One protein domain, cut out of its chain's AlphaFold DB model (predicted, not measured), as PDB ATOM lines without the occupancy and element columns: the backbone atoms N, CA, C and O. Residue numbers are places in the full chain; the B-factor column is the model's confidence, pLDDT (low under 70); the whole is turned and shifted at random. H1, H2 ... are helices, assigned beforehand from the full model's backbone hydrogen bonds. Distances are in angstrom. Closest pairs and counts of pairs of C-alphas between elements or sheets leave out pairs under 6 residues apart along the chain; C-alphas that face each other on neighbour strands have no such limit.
ATOM      1  N   ARG A  20     188.439 207.271 168.229       95.88
ATOM      2  CA  ARG A  20     188.759 206.736 166.894       95.88
ATOM      3  C   ARG A  20     190.254 206.457 166.709       95.88
ATOM      4  O   ARG A  20     190.604 205.525 165.995       95.88
ATOM      5  N   MET A  21     191.135 207.238 167.335       92.75
ATOM      6  CA  MET A  21     192.580 206.998 167.263       92.75
ATOM      7  C   MET A  21     192.982 205.766 168.066       92.75
ATOM      8  O   MET A  21     193.783 204.975 167.579       92.75
ATOM      9  N   VAL A  22     192.388 205.565 169.246       92.44
ATOM     10  CA  VAL A  22     192.634 204.367 170.066       92.44
ATOM     11  C   VAL A  22     192.243 203.108 169.296       92.44
ATOM     12  O   VAL A  22     193.045 202.186 169.203       92.44
ATOM     13  N   MET A  23     191.071 203.112 168.652       93.38
ATOM     14  CA  MET A  23     190.624 201.981 167.833       93.38
ATOM     15  C   MET A  23     191.577 201.666 166.679       93.38
ATOM     16  O   MET A  23     191.853 200.502 166.405       93.38
ATOM     17  N   ARG A  24     192.102 202.698 166.007       92.69
ATOM     18  CA  ARG A  24     193.082 202.509 164.931       92.69
ATOM     19  C   ARG A  24     194.368 201.879 165.451       92.69
ATOM     20  O   ARG A  24     194.864 200.951 164.826       92.69
ATOM     21  N   VAL A  25     194.876 202.344 166.593       91.00
ATOM     22  CA  VAL A  25     196.059 201.739 167.220       91.00
ATOM     23  C   VAL A  25     195.785 200.276 167.550       91.00
ATOM     24  O   VAL A  25     196.567 199.421 167.154       91.00
ATOM     25  N   ASP A  26     194.652 199.979 168.186       91.56
ATOM     26  CA  ASP A  26     194.290 198.612 168.563       91.56
ATOM     27  C   ASP A  26     194.154 197.676 167.357       91.56
ATOM     28  O   ASP A  26     194.544 196.517 167.445       91.56
ATOM     29  N   SER A  36     200.844 199.801 175.489       92.00
ATOM     30  CA  SER A  36     201.897 200.622 176.108       92.00
ATOM     31  C   SER A  36     203.275 200.324 175.519       92.00
ATOM     32  O   SER A  36     204.050 201.245 175.280       92.00
ATOM     33  N   LYS A  37     203.565 199.048 175.231       90.88
ATOM     34  CA  LYS A  37     204.827 198.639 174.596       90.88
ATOM     35  C   LYS A  37     204.922 199.155 173.159       90.88
ATOM     36  O   LYS A  37     205.983 199.614 172.750       90.88
ATOM     37  N   TRP A  38     203.819 199.107 172.415       92.19
ATOM     38  CA  TRP A  38     203.748 199.645 171.058       92.19
ATOM     39  C   TRP A  38     203.950 201.165 171.042       92.19
ATOM     40  O   TRP A  38     204.817 201.661 170.329       92.19
ATOM     41  N   VAL A  39     203.231 201.899 171.901       92.00
ATOM     42  CA  VAL A  39     203.350 203.362 172.019       92.00
ATOM     43  C   VAL A  39     204.765 203.764 172.439       92.00
ATOM     44  O   VAL A  39     205.336 204.680 171.855       92.00
ATOM     45  N   GLN A  40     205.369 203.055 173.397       91.44
ATOM     46  CA  GLN A  40     206.758 203.288 173.797       91.44
ATOM     47  C   GLN A  40     207.732 203.110 172.621       91.44
ATOM     48  O   GLN A  40     208.632 203.930 172.448       91.44
ATOM     49  N   GLY A  41     207.555 202.056 171.816       91.00
ATOM     50  CA  GLY A  41     208.369 201.809 170.626       91.00
ATOM     51  C   GLY A  41     208.221 202.913 169.579       91.00
ATOM     52  O   GLY A  41     209.226 203.419 169.089       91.00
ATOM     53  N   ALA A  42     206.988 203.342 169.307       90.38
ATOM     54  CA  ALA A  42     206.702 204.426 168.370       90.38
ATOM     55  C   ALA A  42     207.321 205.764 168.815       90.38
ATOM     56  O   ALA A  42     207.916 206.465 168.002       90.38
ATOM     57  N   ILE A  43     207.242 206.095 170.111       91.06
ATOM     58  CA  ILE A  43     207.884 207.297 170.667       91.06
ATOM     59  C   ILE A  43     209.406 207.212 170.516       91.06
ATOM     60  O   ILE A  43     210.029 208.187 170.108       91.06
ATOM     61  N   LYS A  44     210.011 206.057 170.821       91.00
ATOM     62  CA  LYS A  44     211.464 205.867 170.708       91.00
ATOM     63  C   LYS A  44     211.942 206.027 169.266       91.00
ATOM     64  O   LYS A  44     212.889 206.767 169.045       91.00
ATOM     65  N   ALA A  45     211.257 205.394 168.314       88.50
ATOM     66  CA  ALA A  45     211.570 205.521 166.893       88.50
ATOM     67  C   ALA A  45     211.472 206.981 166.432       88.50
ATOM     68  O   ALA A  45     212.398 207.493 165.819       88.50
ATOM     69  N   LYS A  46     210.402 207.691 166.821       87.50
ATOM     70  CA  LYS A  46     210.238 209.100 166.452       87.50
ATOM     71  C   LYS A  46     211.333 209.997 167.037       87.50
ATOM     72  O   LYS A  46     211.818 210.884 166.348       87.50
ATOM     73  N   LEU A  47     211.733 209.760 168.286       84.38
ATOM     74  CA  LEU A  47     212.842 210.489 168.903       84.38
ATOM     75  C   LEU A  47     214.176 210.189 168.217       84.38
ATOM     76  O   LEU A  47     214.972 211.103 168.045       84.38
ATOM     77  N   GLU A  48     214.422 208.935 167.832       81.50
ATOM     78  CA  GLU A  48     215.616 208.548 167.074       81.50
ATOM     79  C   GLU A  48     215.642 209.220 165.692       81.50
ATOM     80  O   GLU A  48     216.679 209.754 165.307       81.50
ATOM     81  N   ASP A  49     214.507 209.287 164.993       78.12
ATOM     82  CA  ASP A  49     214.385 210.007 163.721       78.12
ATOM     83  C   ASP A  49     214.631 211.516 163.892       78.12
ATOM     84  O   ASP A  49     215.385 212.121 163.130       78.12
ATOM     85  N   ASP A  50     214.032 212.136 164.912       71.25
ATOM     86  CA  ASP A  50     214.184 213.573 165.177       71.25
ATOM     87  C   ASP A  50     215.610 213.931 165.637       71.25
ATOM     88  O   ASP A  50     216.087 215.040 165.379       71.25
ATOM     89  N   LEU A  51     216.313 212.996 166.286       64.75
ATOM     90  CA  LEU A  51     217.745 213.109 166.567       64.75
ATOM     91  C   LEU A  51     218.541 213.133 165.260       64.75
ATOM     92  O   LEU A  51     219.373 214.016 165.089       64.75
ATOM     93  N   ILE A  52     218.243 212.231 164.320       60.94
ATOM     94  CA  ILE A  52     218.935 212.156 163.023       60.94
ATOM     95  C   ILE A  52     218.762 213.441 162.204       60.94
ATOM     96  O   ILE A  52     219.716 213.898 161.580       60.94
ATOM     97  N   ILE A  53     217.578 214.054 162.241       60.88
ATOM     98  CA  ILE A  53     217.273 215.269 161.468       60.88
ATOM     99  C   ILE A  53     218.011 216.512 162.004       60.88
ATOM    100  O   ILE A  53     218.283 217.430 161.236       60.88
ATOM    101  N   ASN A  54     218.358 216.549 163.296       61.47
ATOM    102  CA  ASN A  54     219.032 217.697 163.923       61.47
ATOM    103  C   ASN A  54     220.540 217.490 164.157       61.47
ATOM    104  O   ASN A  54     221.183 218.349 164.762       61.47
ATOM    105  N   LEU A  55     221.107 216.360 163.730       64.88
ATOM    106  CA  LEU A  55     222.543 216.105 163.832       64.88
ATOM    107  C   LEU A  55     223.296 216.995 162.837       64.88
ATOM    108  O   LEU A  55     222.888 217.142 161.684       64.88
ATOM    109  N   SER A  56     224.424 217.564 163.274       77.31
ATOM    110  CA  SER A  56     225.361 218.169 162.328       77.31
ATOM    111  C   SER A  56     225.835 217.098 161.340       77.31
ATOM    112  O   SER A  56     225.858 215.908 161.665       77.31
ATOM    113  N   THR A  57     226.249 217.494 160.135       80.56
ATOM    114  CA  THR A  57     226.755 216.551 159.123       80.56
ATOM    115  C   THR A  57     227.867 215.658 159.685       80.56
ATOM    116  O   THR A  57     227.942 214.474 159.368       80.56
ATOM    117  N   TYR A  58     228.693 216.206 160.580       81.31
ATOM    118  CA  TYR A  58     229.737 215.466 161.282       81.31
ATOM    119  C   TYR A  58     229.172 214.413 162.246       81.31
ATOM    120  O   TYR A  58     229.600 213.258 162.221       81.31
ATOM    121  N   ASP A  59     228.185 214.776 163.063       80.81
ATOM    122  CA  ASP A  59     227.588 213.842 164.018       80.81
ATOM    123  C   ASP A  59     226.787 212.735 163.308       80.81
ATOM    124  O   ASP A  59     226.778 211.586 163.750       80.81
ATOM    125  N   MET A  60     226.175 213.046 162.158       81.38
ATOM    126  CA  MET A  60     225.513 212.061 161.299       81.38
ATOM    127  C   MET A  60     226.513 211.036 160.746       81.38
ATOM    128  O   MET A  60     226.255 209.833 160.793       81.38
ATOM    129  N   LEU A  61     227.674 211.493 160.267       85.81
ATOM    130  CA  LEU A  61     228.748 210.613 159.801       85.81
ATOM    131  C   LEU A  61     229.255 209.688 160.922       85.81
ATOM    132  O   LEU A  61     229.478 208.499 160.688       85.81
ATOM    133  N   MET A  62     229.363 210.195 162.152       83.94
ATOM    134  CA  MET A  62     229.749 209.385 163.313       83.94
ATOM    135  C   MET A  62     228.694 208.335 163.687       83.94
ATOM    136  O   MET A  62     229.046 207.195 163.991       83.94
ATOM    137  N   GLU A  63     227.402 208.666 163.610       83.00
ATOM    138  CA  GLU A  63     226.312 207.697 163.804       83.00
ATOM    139  C   GLU A  63     226.330 206.586 162.742       83.00
ATOM    140  O   GLU A  63     226.218 205.402 163.075       83.00
ATOM    141  N   LEU A  64     226.535 206.936 161.467       85.62
ATOM    142  CA  LEU A  64     226.638 205.958 160.378       85.62
ATOM    143  C   LEU A  64     227.806 204.984 160.592       85.62
ATOM    144  O   LEU A  64     227.660 203.779 160.356       85.62
ATOM    145  N   GLN A  65     228.941 205.482 161.090       86.44
ATOM    146  CA  GLN A  65     230.079 204.642 161.454       86.44
ATOM    147  C   GLN A  65     229.765 203.758 162.672       86.44
ATOM    148  O   GLN A  65     230.068 202.564 162.665       86.44
ATOM    149  N   GLY A  66     229.118 204.305 163.708       82.50
ATOM    150  CA  GLY A  66     228.713 203.559 164.906       82.50
ATOM    151  C   GLY A  66     227.776 202.386 164.594       82.50
ATOM    152  O   GLY A  66     227.863 201.325 165.218       82.50
ATOM    153  N   ARG A  67     226.936 202.540 163.565       84.69
ATOM    154  CA  ARG A  67     226.047 201.494 163.031       84.69
ATOM    155  C   ARG A  67     226.720 200.546 162.036       84.69
ATOM    156  O   ARG A  67     226.067 199.609 161.585       84.69
ATOM    157  N   LYS A  68     228.005 200.754 161.719       87.12
ATOM    158  CA  LYS A  68     228.785 199.985 160.729       87.12
ATOM    159  C   LYS A  68     228.173 200.000 159.323       87.12
ATOM    160  O   LYS A  68     228.245 199.007 158.606       87.12
ATOM    161  N   ILE A  69     227.534 201.110 158.957       88.75
ATOM    162  CA  ILE A  69     227.036 201.338 157.592       88.75
ATOM    163  C   ILE A  69     228.177 201.839 156.702       88.75
ATOM    164  O   ILE A  69     228.224 201.481 155.530       88.75
ATOM    165  N   ILE A  70     229.083 202.638 157.277       89.81
ATOM    166  CA  ILE A  70     230.294 203.138 156.622       89.81
ATOM    167  C   ILE A  70     231.545 202.704 157.381       89.81
ATOM    168  O   ILE A  70     231.541 202.603 158.616       89.81
ATOM    169  N   ASP A  71     232.630 202.505 156.641       90.19
ATOM    170  CA  ASP A  71     233.928 202.145 157.206       90.19
ATOM    171  C   ASP A  71     234.754 203.372 157.618       90.19
ATOM    172  O   ASP A  71     234.531 204.508 157.195       90.19
ATOM    173  N   SER A  72     235.772 203.150 158.456       87.88
ATOM    174  CA  SER A  72     236.649 204.230 158.947       87.88
ATOM    175  C   SER A  72     237.396 204.982 157.835       87.88
ATOM    176  O   SER A  72     237.783 206.138 158.013       87.88
ATOM    177  N   THR A  73     237.614 204.334 156.691       91.00
ATOM    178  CA  THR A  73     238.200 204.923 155.481       91.00
ATOM    179  C   THR A  73     237.220 205.863 154.791       91.00
ATOM    180  O   THR A  73     237.589 206.985 154.451       91.00
ATOM    181  N   GLU A  74     235.966 205.440 154.646       88.81
ATOM    182  CA  GLU A  74     234.891 206.237 154.053       88.81
ATOM    183  C   GLU A  74     234.588 207.471 154.903       88.81
ATOM    184  O   GLU A  74     234.505 208.577 154.374       88.81
ATOM    185  N   LEU A  75     234.552 207.320 156.231       88.62
ATOM    186  CA  LEU A  75     234.399 208.441 157.160       88.62
ATOM    187  C   LEU A  75     235.466 209.527 156.934       88.62
ATOM    188  O   LEU A  75     235.140 210.709 156.825       88.62
ATOM    189  N   LYS A  76     236.745 209.134 156.843       88.06
ATOM    190  CA  LYS A  76     237.855 210.073 156.617       88.06
ATOM    191  C   LYS A  76     237.717 210.800 155.281       88.06
ATOM    192  O   LYS A  76     237.973 212.000 155.224       88.06
ATOM    193  N   LEU A  77     237.287 210.093 154.236       90.62
ATOM    194  CA  LEU A  77     237.032 210.693 152.926       90.62
ATOM    195  C   LEU A  77     235.906 211.729 153.003       90.62
ATOM    196  O   LEU A  77     236.089 212.851 152.529       90.62
ATOM    197  N   PHE A  78     234.785 211.410 153.655       87.81
ATOM    198  CA  PHE A  78     233.672 212.349 153.808       87.81
ATOM    199  C   PHE A  78     234.056 213.594 154.613       87.81
ATOM    200  O   PHE A  78     233.745 214.703 154.184       87.81
ATOM    201  N   ILE A  79     234.798 213.440 155.715       87.19
ATOM    202  CA  ILE A  79     235.289 214.578 156.510       87.19
ATOM    203  C   ILE A  79     236.228 215.460 155.680       87.19
ATOM    204  O   ILE A  79     236.064 216.677 155.661       87.19
ATOM    205  N   SER A  80     237.175 214.858 154.955       84.56
ATOM    206  CA  SER A  80     238.123 215.618 154.128       84.56
ATOM    207  C   SER A  80     237.426 216.425 153.029       84.56
ATOM    208  O   SER A  80     237.821 217.550 152.735       84.56
ATOM    209  N   ARG A  81     236.336 215.882 152.470       84.75
ATOM    210  CA  ARG A  81     235.540 216.552 151.442       84.75
ATOM    211  C   ARG A  81     234.687 217.687 152.005       84.75
ATOM    212  O   ARG A  81     234.555 218.714 151.349       84.75
ATOM    213  N   LEU A  82     234.134 217.527 153.208       81.50
ATOM    214  CA  LEU A  82     233.418 218.612 153.887       81.50
ATOM    215  C   LEU A  82     234.346 219.806 154.141       81.50
ATOM    216  O   LEU A  82     233.982 220.934 153.831       81.50
ATOM    217  N   GLN A  83     235.574 219.544 154.593       79.56
ATOM    218  CA  GLN A  83     236.573 220.590 154.834       79.56
ATOM    219  C   GLN A  83     237.008 221.313 153.555       79.56
ATOM    220  O   GLN A  83     237.222 222.518 153.591       79.56
ATOM    221  N   SER A  84     237.118 220.609 152.421       75.56
ATOM    222  CA  SER A  84     237.454 221.258 151.145       75.56
ATOM    223  C   SER A  84     236.340 222.164 150.612       75.56
ATOM    224  O   SER A  84     236.631 223.158 149.959       75.56
ATOM    225  N   VAL A  85     235.073 221.841 150.895       67.88
ATOM    226  CA  VAL A  85     233.926 222.644 150.439       67.88
ATOM    227  C   VAL A  85     233.811 223.945 151.240       67.88
ATOM    228  O   VAL A  85     233.520 224.980 150.658       67.88
ATOM    229  N   GLU A  86     234.114 223.927 152.541       60.25
ATOM    230  CA  GLU A  86     234.122 225.139 153.381       60.25
ATOM    231  C   GLU A  86     235.233 226.139 153.010       60.25
ATOM    232  O   GLU A  86     235.156 227.303 153.388       60.25
ATOM    233  N   THR A  87     236.273 225.709 152.289       60.78
ATOM    234  CA  THR A  87     237.388 226.577 151.868       60.78
ATOM    235  C   THR A  87     237.208 227.230 150.496       60.78
ATOM    236  O   THR A  87     238.045 228.047 150.113       60.78
ATOM    237  N   GLU A  88     236.169 226.861 149.743       54.56
ATOM    238  CA  GLU A  88     235.888 227.399 148.400       54.56
ATOM    239  C   GLU A  88     234.801 228.500 148.385       54.56
ATOM    240  O   GLU A  88     234.530 229.062 147.322       54.56
TER     241      GLU A  88
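What this domain is: This is residues 20 to 26 and 36 to 88 of the 89 residues of an uncharacterized protein of marine sediment metagenome (UniProt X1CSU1). What is the shape? It is an open zigzag rod: short H1 lies alone at one end, long H2 spans much of the length, and H3 and H4 make a helical hairpin at the other end. What is printed? There are 60 residues with four named helices, H1 to H4 in chain order, and no named strand: all helix. How compact? It is extended, with a radius of gyration of the C-alphas of 17.7 A and spans of 54 by 25 by 12 A.

Where its parts are: Where does it begin? H1, residues 20 to 26, starts at C-alpha 20 (188.759, 206.736, 166.894) and measures 10.0 A; H2, residues 36 to 54, measures 27.1 A. What follows? H3, residues 57 to 66, measures 14.4 A; H4, residues 72 to 86, measures 21.8 A and ends at C-alpha 86 (234.122, 225.139, 153.381).

How they stand to each other: What touches? H3 and H4 touch at a shallow tilt of 2 degrees, opposite ways, with closest C-alphas Leu 61 and Leu 75 at 6.6 A. And H2? It is close but not clearly touching H3, with closest C-alphas Ile 52 and Met 60 at 6.8 A; H1 is apart from H2, H3 and H4. Are the backbones intact? In H1, H2, H3 and H4 every O i to N i+4 pair is within hydrogen-bond range.

The domain as a whole: Is anything missing? Residues 27 to 35 are not printed; C-alphas 26 and 36 are 10.9 A apart. Where is confidence low? Residues 51 to 55 and 85 to 88 are under 70.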